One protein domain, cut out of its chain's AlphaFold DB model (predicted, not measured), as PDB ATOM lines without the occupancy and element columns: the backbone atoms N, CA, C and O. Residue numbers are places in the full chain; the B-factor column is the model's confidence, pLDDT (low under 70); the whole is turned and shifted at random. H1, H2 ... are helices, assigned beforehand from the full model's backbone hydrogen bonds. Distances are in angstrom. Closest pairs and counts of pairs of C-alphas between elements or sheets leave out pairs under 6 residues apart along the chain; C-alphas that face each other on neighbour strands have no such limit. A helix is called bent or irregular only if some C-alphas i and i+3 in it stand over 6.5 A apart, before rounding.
ATOM      1  N   GLU A   8      31.740  40.815 250.294       60.28
ATOM      2  CA  GLU A   8      30.557  40.527 251.124       60.28
ATOM      3  C   GLU A   8      29.286  41.246 250.643       60.28
ATOM      4  O   GLU A   8      28.183  40.709 250.718       60.28
ATOM      5  N   THR A   9      29.418  42.461 250.097       64.56
ATOM      6  CA  THR A   9      28.279  43.166 249.476       64.56
ATOM      7  C   THR A   9      27.837  42.503 248.178       64.56
ATOM      8  O   THR A   9      26.679  42.617 247.787       64.56
ATOM      9  N   VAL A  10      28.750  41.764 247.549       59.00
ATOM     10  CA  VAL A  10      28.482  40.976 246.352       59.00
ATOM     11  C   VAL A  10      27.610  39.760 246.681       59.00
ATOM     12  O   VAL A  10      26.681  39.499 245.932       59.00
ATOM     13  N   LEU A  11      27.801  39.096 247.829       58.09
ATOM     14  CA  LEU A  11      26.903  38.031 248.315       58.09
ATOM     15  C   LEU A  11      25.451  38.515 248.464       58.09
ATOM     16  O   LEU A  11      24.538  37.872 247.957       58.09
ATOM     17  N   LYS A  12      25.245  39.689 249.078       60.72
ATOM     18  CA  LYS A  12      23.907  40.285 249.261       60.72
ATOM     19  C   LYS A  12      23.257  40.775 247.962       60.72
ATOM     20  O   LYS A  12      22.042  40.887 247.893       60.72
ATOM     21  N   GLN A  13      24.047  41.111 246.940       57.16
ATOM     22  CA  GLN A  13      23.532  41.558 245.637       57.16
ATOM     23  C   GLN A  13      23.394  40.413 244.620       57.16
ATOM     24  O   GLN A  13      22.558  40.501 243.719       57.16
ATOM     25  N   ALA A  14      24.161  39.329 244.774       54.56
ATOM     26  CA  ALA A  14      24.067  38.119 243.957       54.56
ATOM     27  C   ALA A  14      22.715  37.406 244.118       54.56
ATOM     28  O   ALA A  14      22.269  36.756 243.178       54.56
ATOM     29  N   GLU A  15      22.023  37.607 245.247       54.47
ATOM     30  CA  GLU A  15      20.629  37.180 245.446       54.47
ATOM     31  C   GLU A  15      19.665  37.778 244.404       54.47
ATOM     32  O   GLU A  15      18.648  37.168 244.091       54.47
ATOM     33  N   GLY A  16      19.987  38.945 243.827       49.78
ATOM     34  CA  GLY A  16      19.142  39.621 242.839       49.78
ATOM     35  C   GLY A  16      19.597  39.491 241.381       49.78
ATOM     36  O   GLY A  16      18.779  39.655 240.477       49.78
ATOM     37  N   LEU A  17      20.883  39.227 241.115       53.31
ATOM     38  CA  LEU A  17      21.448  39.265 239.758       53.31
ATOM     39  C   LEU A  17      22.510  38.179 239.540       53.31
ATOM     40  O   LEU A  17      23.689  38.357 239.842       53.31
ATOM     41  N   VAL A  18      22.113  37.083 238.889       54.22
ATOM     42  CA  VAL A  18      23.041  36.090 238.321       54.22
ATOM     43  C   VAL A  18      23.678  36.670 237.056       54.22
ATOM     44  O   VAL A  18      23.239  36.384 235.938       54.22
ATOM     45  N   SER A  19      24.687  37.528 237.225       53.97
ATOM     46  CA  SER A  19      25.491  38.063 236.121       53.97
ATOM     47  C   SER A  19      26.932  37.551 236.204       53.97
ATOM     48  O   SER A  19      27.622  37.714 237.207       53.97
ATOM     49  N   VAL A  20      27.388  36.916 235.121       52.59
ATOM     50  CA  VAL A  20      28.743  36.343 234.973       52.59
ATOM     51  C   VAL A  20      29.834  37.428 235.005       52.59
ATOM     52  O   VAL A  20      30.998  37.147 235.288       52.59
ATOM     53  N   GLU A  21      29.457  38.694 234.799       54.81
ATOM     54  CA  GLU A  21      30.345  39.865 234.830       54.81
ATOM     55  C   GLU A  21      31.049  40.087 236.180       54.81
ATOM     56  O   GLU A  21      32.036  40.818 236.266       54.81
ATOM     57  N   MET A  22      30.575  39.438 237.243       61.56
ATOM     58  CA  MET A  22      31.202  39.476 238.560       61.56
ATOM     59  C   MET A  22      32.595  38.825 238.564       61.56
ATOM     60  O   MET A  22      33.556  39.392 239.100       61.56
ATOM     61  N   PHE A  23      32.713  37.661 237.917       63.53
ATOM     62  CA  PHE A  23      33.934  36.852 237.895       63.53
ATOM     63  C   PHE A  23      34.982  37.400 236.918       63.53
ATOM     64  O   PHE A  23      36.184  37.278 237.153       63.53
ATOM     65  N   SER A  24      34.544  38.105 235.867       62.47
ATOM     66  CA  SER A  24      35.442  38.704 234.872       62.47
ATOM     67  C   SER A  24      36.209  39.927 235.394       62.47
ATOM     68  O   SER A  24      37.163  40.389 234.755       62.47
ATOM     69  N   SER A  25      35.835  40.457 236.564       68.75
ATOM     70  CA  SER A  25      36.469  41.639 237.137       68.75
ATOM     71  C   SER A  25      37.906  41.361 237.606       68.75
ATOM     72  O   SER A  25      38.200  40.380 238.289       68.75
ATOM     73  N   LYS A  26      38.839  42.277 237.299       65.50
ATOM     74  CA  LYS A  26      40.253  42.157 237.720       65.50
ATOM     75  C   LYS A  26      40.423  42.042 239.242       65.50
ATOM     76  O   LYS A  26      41.392  41.441 239.687       65.50
ATOM     77  N   ARG A  27      39.484  42.586 240.026       65.44
ATOM     78  CA  ARG A  27      39.502  42.534 241.499       65.44
ATOM     79  C   ARG A  27      39.197  41.139 242.040       65.44
ATOM     80  O   ARG A  27      39.736  40.780 243.078       65.44
ATOM     81  N   PHE A  28      38.402  40.343 241.321       66.50
ATOM     82  CA  PHE A  28      38.077  38.972 241.712       66.50
ATOM     83  C   PHE A  28      39.322  38.069 241.732       66.50
ATOM     84  O   PHE A  28      39.438  37.194 242.579       66.50
ATOM     85  N   ARG A  29      40.308  38.350 240.866       69.25
ATOM     86  CA  ARG A  29      41.596  37.632 240.817       69.25
ATOM     87  C   ARG A  29      42.519  37.918 242.004       69.25
ATOM     88  O   ARG A  29      43.417  37.128 242.257       69.25
ATOM     89  N   SER A  30      42.336  39.046 242.689       71.38
ATOM     90  CA  SER A  30      43.164  39.460 243.832       71.38
ATOM     91  C   SER A  30      42.539  39.140 245.196       71.38
ATOM     92  O   SER A  30      43.150  39.423 246.223       71.38
ATOM     93  N   THR A  31      41.321  38.593 245.228       73.50
ATOM     94  CA  THR A  31      40.620  38.247 246.473       73.50
ATOM     95  C   THR A  31      41.218  36.972 247.085       73.50
ATOM     96  O   THR A  31      41.467  36.016 246.349       73.50
ATOM     97  N   PRO A  32      41.434  36.909 248.414       75.75
ATOM     98  CA  PRO A  32      41.927  35.699 249.073       75.75
ATOM     99  C   PRO A  32      40.938  34.526 248.952       75.75
ATOM    100  O   PRO A  32      39.724  34.716 249.041       75.75
ATOM    101  N   LEU A  33      41.470  33.304 248.807       76.88
ATOM    102  CA  LEU A  33      40.701  32.073 248.553       76.88
ATOM    103  C   LEU A  33      39.624  31.800 249.618       76.88
ATOM    104  O   LEU A  33      38.505  31.438 249.273       76.88
ATOM    105  N   ASN A  34      39.925  32.068 250.892       79.81
ATOM    106  CA  ASN A  34      39.019  31.810 252.018       79.81
ATOM    107  C   ASN A  34      37.691  32.578 251.918       79.81
ATOM    108  O   ASN A  34      36.660  32.111 252.389       79.81
ATOM    109  N   SER A  35      37.706  33.767 251.314       80.50
ATOM    110  CA  SER A  35      36.486  34.545 251.074       80.50
ATOM    111  C   SER A  35      35.820  34.175 249.749       80.50
ATOM    112  O   SER A  35      34.652  34.490 249.547       80.50
ATOM    113  N   LEU A  36      36.559  33.542 248.838       81.38
ATOM    114  CA  LEU A  36      36.110  33.201 247.492       81.38
ATOM    115  C   LEU A  36      35.281  31.918 247.463       81.38
ATOM    116  O   LEU A  36      34.294  31.848 246.735       81.38
ATOM    117  N   GLU A  37      35.673  30.931 248.266       84.81
ATOM    118  CA  GLU A  37      35.012  29.630 248.369       84.81
ATOM    119  C   GLU A  37      33.507  29.736 248.693       84.81
ATOM    120  O   GLU A  37      32.706  29.263 247.883       84.81
ATOM    121  N   PRO A  38      33.058  30.431 249.761       85.12
ATOM    122  CA  PRO A  38      31.625  30.559 250.049       85.12
ATOM    123  C   PRO A  38      30.855  31.339 248.971       85.12
ATOM    124  O   PRO A  38      29.686  31.054 248.712       85.12
ATOM    125  N   ILE A  39      31.505  32.297 248.298       83.38
ATOM    126  CA  ILE A  39      30.906  33.033 247.172       83.38
ATOM    127  C   ILE A  39      30.689  32.090 245.984       83.38
ATOM    128  O   ILE A  39      29.653  32.156 245.323       83.38
ATOM    129  N   MET A  40      31.654  31.207 245.717       86.69
ATOM    130  CA  MET A  40      31.568  30.223 244.642       86.69
ATOM    131  C   MET A  40      30.497  29.167 244.928       86.69
ATOM    132  O   MET A  40      29.714  28.861 244.033       86.69
ATOM    133  N   LEU A  41      30.402  28.667 246.164       88.56
ATOM    134  CA  LEU A  41      29.348  27.729 246.573       88.56
ATOM    135  C   LEU A  41      27.952  28.322 246.345       88.56
ATOM    136  O   LEU A  41      27.123  27.710 245.671       88.56
ATOM    137  N   ARG A  42      27.723  29.563 246.794       85.19
ATOM    138  CA  ARG A  42      26.435  30.239 246.585       85.19
ATOM    139  C   ARG A  42      26.153  30.535 245.109       85.19
ATOM    140  O   ARG A  42      25.011  30.462 244.662       85.19
ATOM    141  N   PHE A  43      27.182  30.853 244.327       85.62
ATOM    142  CA  PHE A  43      27.032  31.019 242.883       85.62
ATOM    143  C   PHE A  43      26.654  29.703 242.186       85.62
ATOM    144  O   PHE A  43      25.776  29.708 241.322       85.62
ATOM    145  N   MET A  44      27.257  28.578 242.583       88.75
ATOM    146  CA  MET A  44      26.904  27.252 242.065       88.75
ATOM    147  C   MET A  44      25.462  26.873 242.419       88.75
ATOM    148  O   MET A  44      24.737  26.420 241.534       88.75
ATOM    149  N   GLU A  45      25.012  27.132 243.652       89.06
ATOM    150  CA  GLU A  45      23.607  26.962 244.065       89.06
ATOM    151  C   GLU A  45      22.648  27.685 243.105       89.06
ATOM    152  O   GLU A  45      21.758  27.068 242.516       89.06
ATOM    153  N   LEU A  46      22.891  28.975 242.852       86.62
ATOM    154  CA  LEU A  46      22.071  29.790 241.947       86.62
ATOM    155  C   LEU A  46      22.130  29.301 240.488       86.62
ATOM    156  O   LEU A  46      21.125  29.315 239.771       86.62
ATOM    157  N   CYS A  47      23.295  28.848 240.022       87.31
ATOM    158  CA  CYS A  47      23.453  28.282 238.682       87.31
ATOM    159  C   CYS A  47      22.651  26.988 238.493       87.31
ATOM    160  O   CYS A  47      22.041  26.805 237.432       87.31
ATOM    161  N   VAL A  48      22.623  26.123 239.511       89.31
ATOM    162  CA  VAL A  48      21.811  24.901 239.543       89.31
ATOM    163  C   VAL A  48      20.325  25.260 239.616       89.31
ATOM    164  O   VAL A  48      19.515  24.708 238.861       89.31
ATOM    165  N   GLU A  49      19.951  26.242 240.440       87.00
ATOM    166  CA  GLU A  49      18.585  26.761 240.562       87.00
ATOM    167  C   GLU A  49      18.014  27.256 239.226       87.00
ATOM    168  O   GLU A  49      16.950  26.794 238.804       87.00
ATOM    169  N   MET A  50      18.764  28.092 238.510       85.88
ATOM    170  CA  MET A  50      18.354  28.659 237.221       85.88
ATOM    171  C   MET A  50      18.631  27.758 236.004       85.88
ATOM    172  O   MET A  50      18.293  28.145 234.885       85.88
ATOM    173  N   ARG A  51      19.270  26.591 236.186       84.31
ATOM    174  CA  ARG A  51      19.740  25.690 235.109       84.31
ATOM    175  C   ARG A  51      20.653  26.377 234.076       84.31
ATOM    176  O   ARG A  51      20.577  26.111 232.877       84.31
ATOM    177  N   LYS A  52      21.540  27.270 234.525       85.69
ATOM    178  CA  LYS A  52      22.483  28.003 233.656       85.69
ATOM    179  C   LYS A  52      23.844  27.297 233.574       85.69
ATOM    180  O   LYS A  52      24.822  27.770 234.152       85.69
ATOM    181  N   GLY A  53      23.926  26.202 232.810       85.00
ATOM    182  CA  GLY A  53      25.151  25.389 232.666       85.00
ATOM    183  C   GLY A  53      26.365  26.168 232.140       85.00
ATOM    184  O   GLY A  53      27.452  26.105 232.711       85.00
ATOM    185  N   ARG A  54      26.168  27.016 231.122       86.38
ATOM    186  CA  ARG A  54      27.243  27.851 230.555       86.38
ATOM    187  C   ARG A  54      27.861  28.820 231.571       86.38
ATOM    188  O   ARG A  54      29.077  28.969 231.609       86.38
ATOM    189  N   ALA A  55      27.031  29.456 232.397       85.25
ATOM    190  CA  ALA A  55      27.500  30.377 233.431       85.25
ATOM    191  C   ALA A  55      28.292  29.639 234.522       85.25
ATOM    192  O   ALA A  55      29.323  30.140 234.967       85.25
ATOM    193  N   ALA A  56      27.845  28.432 234.897       87.38
ATOM    194  CA  ALA A  56      28.562  27.579 235.841       87.38
ATOM    195  C   ALA A  56      29.956  27.219 235.310       87.38
ATOM    196  O   ALA A  56      30.948  27.401 236.012       87.38
ATOM    197  N   LYS A  57      30.052  26.811 234.037       88.94
ATOM    198  CA  LYS A  57      31.330  26.515 233.373       88.94
ATOM    199  C   LYS A  57      32.280  27.710 233.360       88.94
ATOM    200  O   LYS A  57      33.446  27.570 233.724       88.94
ATOM    201  N   GLU A  58      31.807  28.881 232.941       88.00
ATOM    202  CA  GLU A  58      32.645  30.084 232.872       88.00
ATOM    203  C   GLU A  58      33.138  30.516 234.265       88.00
ATOM    204  O   GLU A  58      34.313  30.862 234.408       88.00
ATOM    205  N   GLY A  59      32.289  30.431 235.296       86.31
ATOM    206  CA  GLY A  59      32.671  30.721 236.681       86.31
ATOM    207  C   GLY A  59      33.665  29.710 237.263       86.31
ATOM    208  O   GLY A  59      34.680  30.115 237.832       86.31
ATOM    209  N   LEU A  60      33.438  28.407 237.056       88.81
ATOM    210  CA  LEU A  60      34.330  27.334 237.521       88.81
ATOM    211  C   LEU A  60      35.712  27.403 236.869       88.81
ATOM    212  O   LEU A  60      36.724  27.270 237.555       88.81
ATOM    213  N   MET A  61      35.783  27.683 235.566       86.62
ATOM    214  CA  MET A  61      37.065  27.844 234.872       86.62
ATOM    215  C   MET A  61      37.860  29.041 235.405       86.62
ATOM    216  O   MET A  61      39.084  28.973 235.533       86.62
ATOM    217  N   GLN A  62      37.181  30.135 235.753       85.19
ATOM    218  CA  GLN A  62      37.831  31.296 236.361       85.19
ATOM    219  C   GLN A  62      38.280  31.008 237.798       85.19
ATOM    220  O   GLN A  62      39.392  31.387 238.164       85.19
ATOM    221  N   TYR A  63      37.469  30.285 238.576       86.88
ATOM    222  CA  TYR A  63      37.826  29.835 239.922       86.88
ATOM    223  C   TYR A  63      39.052  28.924 239.917       86.88
ATOM    224  O   TYR A  63      40.002  29.172 240.658       86.88
ATOM    225  N   LYS A  64      39.073  27.932 239.018       86.25
ATOM    226  CA  LYS A  64      40.203  27.018 238.814       86.25
ATOM    227  C   LYS A  64      41.503  27.791 238.617       86.25
ATOM    228  O   LYS A  64      42.468  27.527 239.323       86.25
ATOM    229  N   ASN A  65      41.524  28.764 237.705       85.00
ATOM    230  CA  ASN A  65      42.736  29.529 237.390       85.00
ATOM    231  C   ASN A  65      43.287  30.314 238.593       85.00
ATOM    232  O   ASN A  65      44.492  30.545 238.668       85.00
ATOM    233  N   ILE A  66      42.425  30.735 239.523       83.75
ATOM    234  CA  ILE A  66      42.823  31.464 240.734       83.75
ATOM    235  C   ILE A  66      43.276  30.478 241.822       83.75
ATOM    236  O   ILE A  66      44.335  30.661 242.418       83.75
ATOM    237  N   ALA A  67      42.509  29.409 242.049       83.69
ATOM    238  CA  ALA A  67      42.739  28.441 243.119       83.69
ATOM    239  C   ALA A  67      43.867  27.428 242.827       83.69
ATOM    240  O   ALA A  67      44.403  26.828 243.761       83.69
ATOM    241  N   GLN A  68      44.276  27.257 241.560       80.06
ATOM    242  CA  GLN A  68      45.264  26.255 241.122       80.06
ATOM    243  C   GLN A  68      46.605  26.331 241.874       80.06
ATOM    244  O   GLN A  68      47.207  25.294 242.162       80.06
ATOM    245  N   ASN A  69      47.069  27.538 242.209       77.38
ATOM    246  CA  ASN A  69      48.361  27.735 242.876       77.38
ATOM    247  C   ASN A  69      48.244  27.843 244.402       77.38
ATOM    248  O   ASN A  69      49.200  27.526 245.104       77.38
ATOM    249  N   SER A  70      47.093  28.283 244.915       76.50
ATOM    250  CA  SER A  70      46.911  28.635 246.328       76.50
ATOM    251  C   SER A  70      46.234  27.552 247.166       76.50
ATOM    252  O   SER A  70      46.475  27.490 248.365       76.50
ATOM    253  N   GLY A  71      45.387  26.706 246.574       77.56
ATOM    254  CA  GLY A  71      44.604  25.735 247.339       77.56
ATOM    255  C   GLY A  71      43.774  24.831 246.443       77.56
ATOM    256  O   GLY A  71      42.599  25.087 246.199       77.56
ATOM    257  N   VAL A  72      44.399  23.753 245.975       79.56
ATOM    258  CA  VAL A  72      43.798  22.790 245.045       79.56
ATOM    259  C   VAL A  72      42.596  22.056 245.666       79.56
ATOM    260  O   VAL A  72      41.605  21.846 244.976       79.56
ATOM    261  N   GLY A  73      42.624  21.769 246.974       82.31
ATOM    262  CA  GLY A  73      41.512  21.108 247.676       82.31
ATOM    263  C   GLY A  73      40.212  21.925 247.725       82.31
ATOM    264  O   GLY A  73      39.131  21.356 247.754       82.31
ATOM    265  N   SER A  74      40.278  23.257 247.635       86.00
ATOM    266  CA  SER A  74      39.067  24.094 247.573       86.00
ATOM    267  C   SER A  74      38.294  23.898 246.257       86.00
ATOM    268  O   SER A  74      37.072  24.016 246.214       86.00
ATOM    269  N   ILE A  75      38.993  23.543 245.167       86.69
ATOM    270  CA  ILE A  75      38.360  23.208 243.879       86.69
ATOM    271  C   ILE A  75      37.542  21.920 244.018       86.69
ATOM    272  O   ILE A  75      36.431  21.849 243.498       86.69
ATOM    273  N   GLU A  76      38.075  20.932 244.734       86.94
ATOM    274  CA  GLU A  76      37.398  19.663 245.001       86.94
ATOM    275  C   GLU A  76      36.108  19.880 245.800       86.94
ATOM    276  O   GLU A  76      35.047  19.449 245.359       86.94
ATOM    277  N   VAL A  77      36.163  20.645 246.896       88.94
ATOM    278  CA  VAL A  77      34.982  20.963 247.723       88.94
ATOM    279  C   VAL A  77      33.871  21.618 246.894       88.94
ATOM    280  O   VAL A  77      32.711  21.206 246.965       88.94
ATOM    281  N   VAL A  78      34.215  22.611 246.067       90.19
ATOM    282  CA  VAL A  78      33.245  23.319 245.216       90.19
ATOM    283  C   VAL A  78      32.631  22.395 244.160       90.19
ATOM    284  O   VAL A  78      31.421  22.457 243.931       90.19
ATOM    285  N   LEU A  79      33.432  21.543 243.513       90.94
ATOM    286  CA  LEU A  79      32.945  20.614 242.488       90.94
ATOM    287  C   LEU A  79      32.070  19.507 243.082       90.94
ATOM    288  O   LEU A  79      30.996  19.240 242.544       90.94
ATOM    289  N   SER A  80      32.478  18.924 244.209       90.75
ATOM    290  CA  SER A  80      31.682  17.930 244.933       90.75
ATOM    291  C   SER A  80      30.330  18.511 245.334       90.75
ATOM    292  O   SER A  80      29.295  17.897 245.075       90.75
ATOM    293  N   LYS A  81      30.308  19.749 245.855       91.00
ATOM    294  CA  LYS A  81      29.044  20.403 246.203       91.00
ATOM    295  C   LYS A  81      28.184  20.709 244.976       91.00
ATOM    296  O   LYS A  81      26.969  20.544 245.024       91.00
ATOM    297  N   PHE A  82      28.788  21.133 243.866       93.00
ATOM    298  CA  PHE A  82      28.072  21.390 242.612       93.00
ATOM    299  C   PHE A  82      27.361  20.138 242.076       93.00
ATOM    300  O   PHE A  82      26.189  20.224 241.698       93.00
ATOM    301  N   ILE A  83      28.030  18.980 242.093       93.06
ATOM    302  CA  ILE A  83      27.444  17.700 241.673       93.06
ATOM    303  C   ILE A  83      26.326  17.278 242.635       93.06
ATOM    304  O   ILE A  83      25.215  17.015 242.177       93.06
ATOM    305  N   GLU A  84      26.567  17.312 243.949       93.44
ATOM    306  CA  GLU A  84      25.572  16.951 244.973       93.44
ATOM    307  C   GLU A  84      24.264  17.752 244.807       93.44
ATOM    308  O   GLU A  84      23.161  17.204 244.857       93.44
ATOM    309  N   MET A  85      24.368  19.056 244.537       91.69
ATOM    310  CA  MET A  85      23.205  19.922 244.312       91.69
ATOM    311  C   MET A  85      22.491  19.634 242.989       91.69
ATOM    312  O   MET A  85      21.258  19.677 242.925       91.69
ATOM    313  N   ALA A  86      23.241  19.341 241.923       92.25
ATOM    314  CA  ALA A  86      22.660  18.953 240.641       92.25
ATOM    315  C   ALA A  86      21.892  17.623 240.760       92.25
ATOM    316  O   ALA A  86      20.791  17.500 240.218       92.25
ATOM    317  N   GLU A  87      22.417  16.658 241.515       92.81
ATOM    318  CA  GLU A  87      21.761  15.378 241.801       92.81
ATOM    319  C   GLU A  87      20.526  15.534 242.679       92.81
ATOM    320  O   GLU A  87      19.477  14.965 242.368       92.81
ATOM    321  N   ALA A  88      20.609  16.350 243.734       94.00
ATOM    322  CA  ALA A  88      19.464  16.676 244.579       94.00
ATOM    323  C   ALA A  88      18.305  17.246 243.746       94.00
ATOM    324  O   ALA A  88      17.151  16.859 243.929       94.00
ATOM    325  N   LYS A  89      18.612  18.083 242.749       89.50
ATOM    326  CA  LYS A  89      17.623  18.599 241.796       89.50
ATOM    327  C   LYS A  89      17.033  17.547 240.861       89.50
ATOM    328  O   LYS A  89      15.866  17.667 240.483       89.50
ATOM    329  N   VAL A  90      17.806  16.544 240.444       90.19
ATOM    330  CA  VAL A  90      17.258  15.423 239.664       90.19
ATOM    331  C   VAL A  90      16.334  14.582 240.535       90.19
ATOM    332  O   VAL A  90      15.226  14.291 240.090       90.19
ATOM    333  N   LYS A  91      16.723  14.286 241.781       90.56
ATOM    334  CA  LYS A  91      15.869  13.582 242.754       90.56
ATOM    335  C   LYS A  91      14.570  14.342 243.020       90.56
ATOM    336  O   LYS A  91      13.497  13.750 243.024       90.56
ATOM    337  N   GLU A  92      14.633  15.667 243.161       90.06
ATOM    338  CA  GLU A  92      13.437  16.504 243.294       90.06
ATOM    339  C   GLU A  92      12.550  16.442 242.038       90.06
ATOM    340  O   GLU A  92      11.329  16.328 242.141       90.06
ATOM    341  N   ALA A  93      13.144  16.491 240.841       86.19
ATOM    342  CA  ALA A  93      12.406  16.391 239.585       86.19
ATOM    343  C   ALA A  93      11.759  15.008 239.387       86.19
ATOM    344  O   ALA A  93      10.632  14.947 238.905       86.19
ATOM    345  N   GLN A  94      12.433  13.931 239.797       85.19
ATOM    346  CA  GLN A  94      11.887  12.570 239.831       85.19
ATOM    347  C   GLN A  94      10.717  12.479 240.814       85.19
ATOM    348  O   GLN A  94       9.624  12.087 240.421       85.19
ATOM    349  N   GLY A  95      10.881  12.982 242.042       86.00
ATOM    350  CA  GLY A  95       9.798  13.023 243.030       86.00
ATOM    351  C   GLY A  95       8.610  13.903 242.615       86.00
ATOM    352  O   GLY A  95       7.494  13.696 243.083       86.00
ATOM    353  N   ARG A  96       8.810  14.889 241.728       81.31
ATOM    354  CA  ARG A  96       7.719  15.665 241.107       81.31
ATOM    355  C   ARG A  96       7.043  14.932 239.944       81.31
ATOM    356  O   ARG A  96       5.882  15.220 239.691       81.31
ATOM    357  N   ALA A  97       7.743  14.034 239.251       78.12
ATOM    358  CA  ALA A  97       7.195  13.227 238.159       78.12
ATOM    359  C   ALA A  97       6.466  11.966 238.659       78.12
ATOM    360  O   ALA A  97       5.491  11.542 238.046       78.12
ATOM    361  N   GLU A  98       6.895  11.410 239.797       73.88
ATOM    362  CA  GLU A  98       6.232  10.290 240.481       73.88
ATOM    363  C   GLU A  98       4.952  10.707 241.209       73.88
ATOM    364  O   GLU A  98       4.038   9.895 241.369       73.88
ATOM    365  N   LYS A  99       4.855  11.972 241.642       73.19
ATOM    366  CA  LYS A  99       3.593  12.517 242.145       73.19
ATOM    367  C   LYS A  99       2.591  12.498 240.988       73.19
ATOM    368  O   LYS A  99       2.832  13.185 239.994       73.19
ATOM    369  N   PRO A 100       1.485  11.738 241.091       53.38
ATOM    370  CA  PRO A 100       0.479  11.721 240.041       53.38
ATOM    371  C   PRO A 100       0.016  13.159 239.812       53.38
ATOM    372  O   PRO A 100      -0.186  13.901 240.776       53.38
ATOM    373  N   ALA A 101      -0.070  13.564 238.544       49.78
ATOM    374  CA  ALA A 101      -0.532  14.883 238.137       49.78
ATOM    375  C   ALA A 101      -1.837  15.223 238.877       49.78
ATOM    376  O   ALA A 101      -2.892  14.672 238.589       49.78
ATOM    377  N   LYS A 134       3.792   7.822 231.768       66.56
ATOM    378  CA  LYS A 134       4.979   8.046 232.615       66.56
ATOM    379  C   LYS A 134       6.197   8.486 231.799       66.56
ATOM    380  O   LYS A 134       6.856   9.467 232.128       66.56
ATOM    381  N   GLY A 135       6.432   7.860 230.643       67.19
ATOM    382  CA  GLY A 135       7.533   8.257 229.754       67.19
ATOM    383  C   GLY A 135       7.425   9.697 229.224       67.19
ATOM    384  O   GLY A 135       8.444  10.346 228.975       67.19
ATOM    385  N   ARG A 136       6.206  10.239 229.071       74.25
ATOM    386  CA  ARG A 136       5.983  11.630 228.625       74.25
ATOM    387  C   ARG A 136       6.203  12.635 229.751       74.25
ATOM    388  O   ARG A 136       6.866  13.648 229.518       74.25
ATOM    389  N   THR A 137       5.701  12.351 230.952       76.69
ATOM    390  CA  THR A 137       5.929  13.190 232.140       76.69
ATOM    391  C   THR A 137       7.407  13.216 232.516       76.69
ATOM    392  O   THR A 137       7.957  14.294 232.741       76.69
ATOM    393  N   ASP A 138       8.094  12.077 232.443       77.31
ATOM    394  CA  ASP A 138       9.534  11.978 232.705       77.31
ATOM    395  C   ASP A 138      10.352  12.724 231.646       77.31
ATOM    396  O   ASP A 138      11.334  13.415 231.947       77.31
ATOM    397  N   ARG A 139       9.919  12.672 230.383       83.75
ATOM    398  CA  ARG A 139      10.553  13.445 229.311       83.75
ATOM    399  C   ARG A 139      10.364  14.955 229.468       83.75
ATOM    400  O   ARG A 139      11.262  15.713 229.103       83.75
ATOM    401  N   ALA A 140       9.235  15.399 230.009       82.31
ATOM    402  CA  ALA A 140       8.957  16.817 230.229       82.31
ATOM    403  C   ALA A 140       9.634  17.366 231.499       82.31
ATOM    404  O   ALA A 140      10.216  18.451 231.467       82.31
ATOM    405  N   LEU A 141       9.589  16.620 232.605       84.12
ATOM    406  CA  LEU A 141      10.015  17.088 233.929       84.12
ATOM    407  C   LEU A 141      11.446  16.666 234.282       84.12
ATOM    408  O   LEU A 141      12.237  17.492 234.751       84.12
ATOM    409  N   VAL A 142      11.797  15.403 234.030       86.88
ATOM    410  CA  VAL A 142      13.057  14.791 234.489       86.88
ATOM    411  C   VAL A 142      14.176  14.973 233.465       86.88
ATOM    412  O   VAL A 142      15.298  15.327 233.829       86.88
ATOM    413  N   THR A 143      13.889  14.822 232.170       87.75
ATOM    414  CA  THR A 143      14.912  14.912 231.107       87.75
ATOM    415  C   THR A 143      15.667  16.248 231.077       87.75
ATOM    416  O   THR A 143      16.886  16.221 230.898       87.75
ATOM    417  N   PRO A 144      15.039  17.425 231.278       89.69
ATOM    418  CA  PRO A 144      15.790  18.677 231.377       89.69
ATOM    419  C   PRO A 144      16.756  18.713 232.571       89.69
ATOM    420  O   PRO A 144      17.864  19.231 232.440       89.69
ATOM    421  N   SER A 145      16.361  18.146 233.717       88.06
ATOM    422  CA  SER A 145      17.233  18.032 234.894       88.06
ATOM    423  C   SER A 145      18.381  17.053 234.640       88.06
ATOM    424  O   SER A 145      19.517  17.367 234.971       88.06
ATOM    425  N   LEU A 146      18.121  15.915 233.987       89.62
ATOM    426  CA  LEU A 146      19.148  14.937 233.606       89.62
ATOM    427  C   LEU A 146      20.161  15.508 232.608       89.62
ATOM    428  O   LEU A 146      21.361  15.300 232.763       89.62
ATOM    429  N   LYS A 147      19.703  16.269 231.606       90.00
ATOM    430  CA  LYS A 147      20.600  16.969 230.672       90.00
ATOM    431  C   LYS A 147      21.512  17.951 231.404       90.00
ATOM    432  O   LYS A 147      22.704  17.998 231.115       90.00
ATOM    433  N   PHE A 148      20.963  18.700 232.359       91.38
ATOM    434  CA  PHE A 148      21.742  19.620 233.183       91.38
ATOM    435  C   PHE A 148      22.722  18.883 234.110       91.38
ATOM    436  O   PHE A 148      23.869  19.306 234.237       91.38
ATOM    437  N   LEU A 149      22.317  17.760 234.711       90.81
ATOM    438  CA  LEU A 149      23.199  16.910 235.515       90.81
ATOM    439  C   LEU A 149      24.376  16.392 234.679       90.81
ATOM    440  O   LEU A 149      25.528  16.518 235.085       90.81
ATOM    441  N   TRP A 150      24.108  15.893 233.472       91.00
ATOM    442  CA  TRP A 150      25.155  15.467 232.545       91.00
ATOM    443  C   TRP A 150      26.106  16.614 232.165       91.00
ATOM    444  O   TRP A 150      27.322  16.431 232.143       91.00
ATOM    445  N   GLU A 151      25.581  17.814 231.910       88.88
ATOM    446  CA  GLU A 151      26.404  18.998 231.631       88.88
ATOM    447  C   GLU A 151      27.242  19.418 232.853       88.88
ATOM    448  O   GLU A 151      28.385  19.855 232.697       88.88
ATOM    449  N   SER A 152      26.717  19.214 234.065       88.44
ATOM    450  CA  SER A 152      27.410  19.462 235.336       88.44
ATOM    451  C   SER A 152      28.583  18.497 235.527       88.44
ATOM    452  O   SER A 152      29.705  18.935 235.794       88.44
ATOM    453  N   TYR A 153      28.371  17.203 235.274       90.94
ATOM    454  CA  TYR A 153      29.431  16.190 235.255       90.94
ATOM    455  C   TYR A 153      30.499  16.496 234.203       90.94
ATOM    456  O   TYR A 153      31.693  16.524 234.507       90.94
ATOM    457  N   ARG A 154      30.084  16.799 232.968       89.88
ATOM    458  CA  ARG A 154      31.000  17.155 231.878       89.88
ATOM    459  C   ARG A 154      31.852  18.376 232.221       89.88
ATOM    460  O   ARG A 154      33.058  18.357 231.994       89.88
ATOM    461  N   THR A 155      31.236  19.424 232.764       87.94
ATOM    462  CA  THR A 155      31.926  20.658 233.169       87.94
ATOM    463  C   THR A 155      32.911  20.396 234.306       87.94
ATOM    464  O   THR A 155      34.027  20.917 234.281       87.94
ATOM    465  N   SER A 156      32.535  19.553 235.270       87.88
ATOM    466  CA  SER A 156      33.411  19.151 236.374       87.88
ATOM    467  C   SER A 156      34.638  18.397 235.856       87.88
ATOM    468  O   SER A 156      35.764  18.783 236.161       87.88
ATOM    469  N   LEU A 157      34.452  17.413 234.970       84.62
ATOM    470  CA  LEU A 157      35.554  16.680 234.333       84.62
ATOM    471  C   LEU A 157      36.445  17.585 233.474       84.62
ATOM    472  O   LEU A 157      37.666  17.469 233.521       84.62
ATOM    473  N   GLU A 158      35.868  18.516 232.714       86.50
ATOM    474  CA  GLU A 158      36.635  19.492 231.928       86.50
ATOM    475  C   GLU A 158      37.462  20.428 232.827       86.50
ATOM    476  O   GLU A 158      38.587  20.795 232.480       86.50
ATOM    477  N   THR A 159      36.943  20.756 234.013       83.19
ATOM    478  CA  THR A 159      37.649  21.547 235.030       83.19
ATOM    479  C   THR A 159      38.781  20.742 235.671       83.19
ATOM    480  O   THR A 159      39.879  21.273 235.844       83.19
ATOM    481  N   LEU A 160      38.573  19.460 235.968       79.19
ATOM    482  CA  LEU A 160      39.585  18.582 236.572       79.19
ATOM    483  C   LEU A 160      40.668  18.130 235.583       79.19
ATOM    484  O   LEU A 160      41.798  17.854 235.988       79.19
ATOM    485  N   LYS A 161      40.357  18.110 234.283       79.94
ATOM    486  CA  LYS A 161      41.273  17.670 233.228       79.94
ATOM    487  C   LYS A 161      42.629  18.390 233.316       79.94
ATOM    488  O   LYS A 161      42.693  19.624 233.406       79.94
TER     489      LYS A 161
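AT A GLANCE: This is residues 8 to 101 and 134 to 161 of the 575 residues of an uncharacterized protein of Gymnopus luxurians FD-317 M1 (UniProt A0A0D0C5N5). H2, H3, H4 and H5b form an up-and-down bundle, each running against the one before; H4's last turns and arm H5a reach beyond it. Short H1 lies outside, past H2. The printed part has 122 residues, five named helices, all helix, compact with radius of gyration of the C-alphas 15.7 A, spanning 51 by 32 by 19 A.

HOW THE PARTS SIT: H1, residues 8 to 14, only just touches H2, residues 33 to 49, with 3 pairs of C-alphas within 8 A. H2 and H3, residues 53 to 70, form a hairpin; H3 is irregular, C-alphas 66 and 69 being 7.0 A apart. H5, one helix by its hydrogen bonds, is bent, C-alphas 141 and 144 being 6.5 A apart; its arms are H5a, residues 134 to 141, and H5b, residues 144 to 160. H5b touches H4, residues 72 to 98, closest at C-alphas Ser 145 and Val 90, 5.4 A. Every O i to N i+4 pair is within hydrogen-bond range in H5a and H5b.

IN THESE COORDINATES: H1 begins at C-alpha 8 (30.557, 40.527, 251.124); H5b ends at C-alpha 160 (39.585, 18.582, 236.572). H4 is 39.9 A long.

THE WHOLE: Residues 102 to 133 are not printed, a C-alpha gap of 10.4 A. H1 to H2 is a long link. Residues 8 to 29, 100, 101, 134 and 135 have pLDDT under 70.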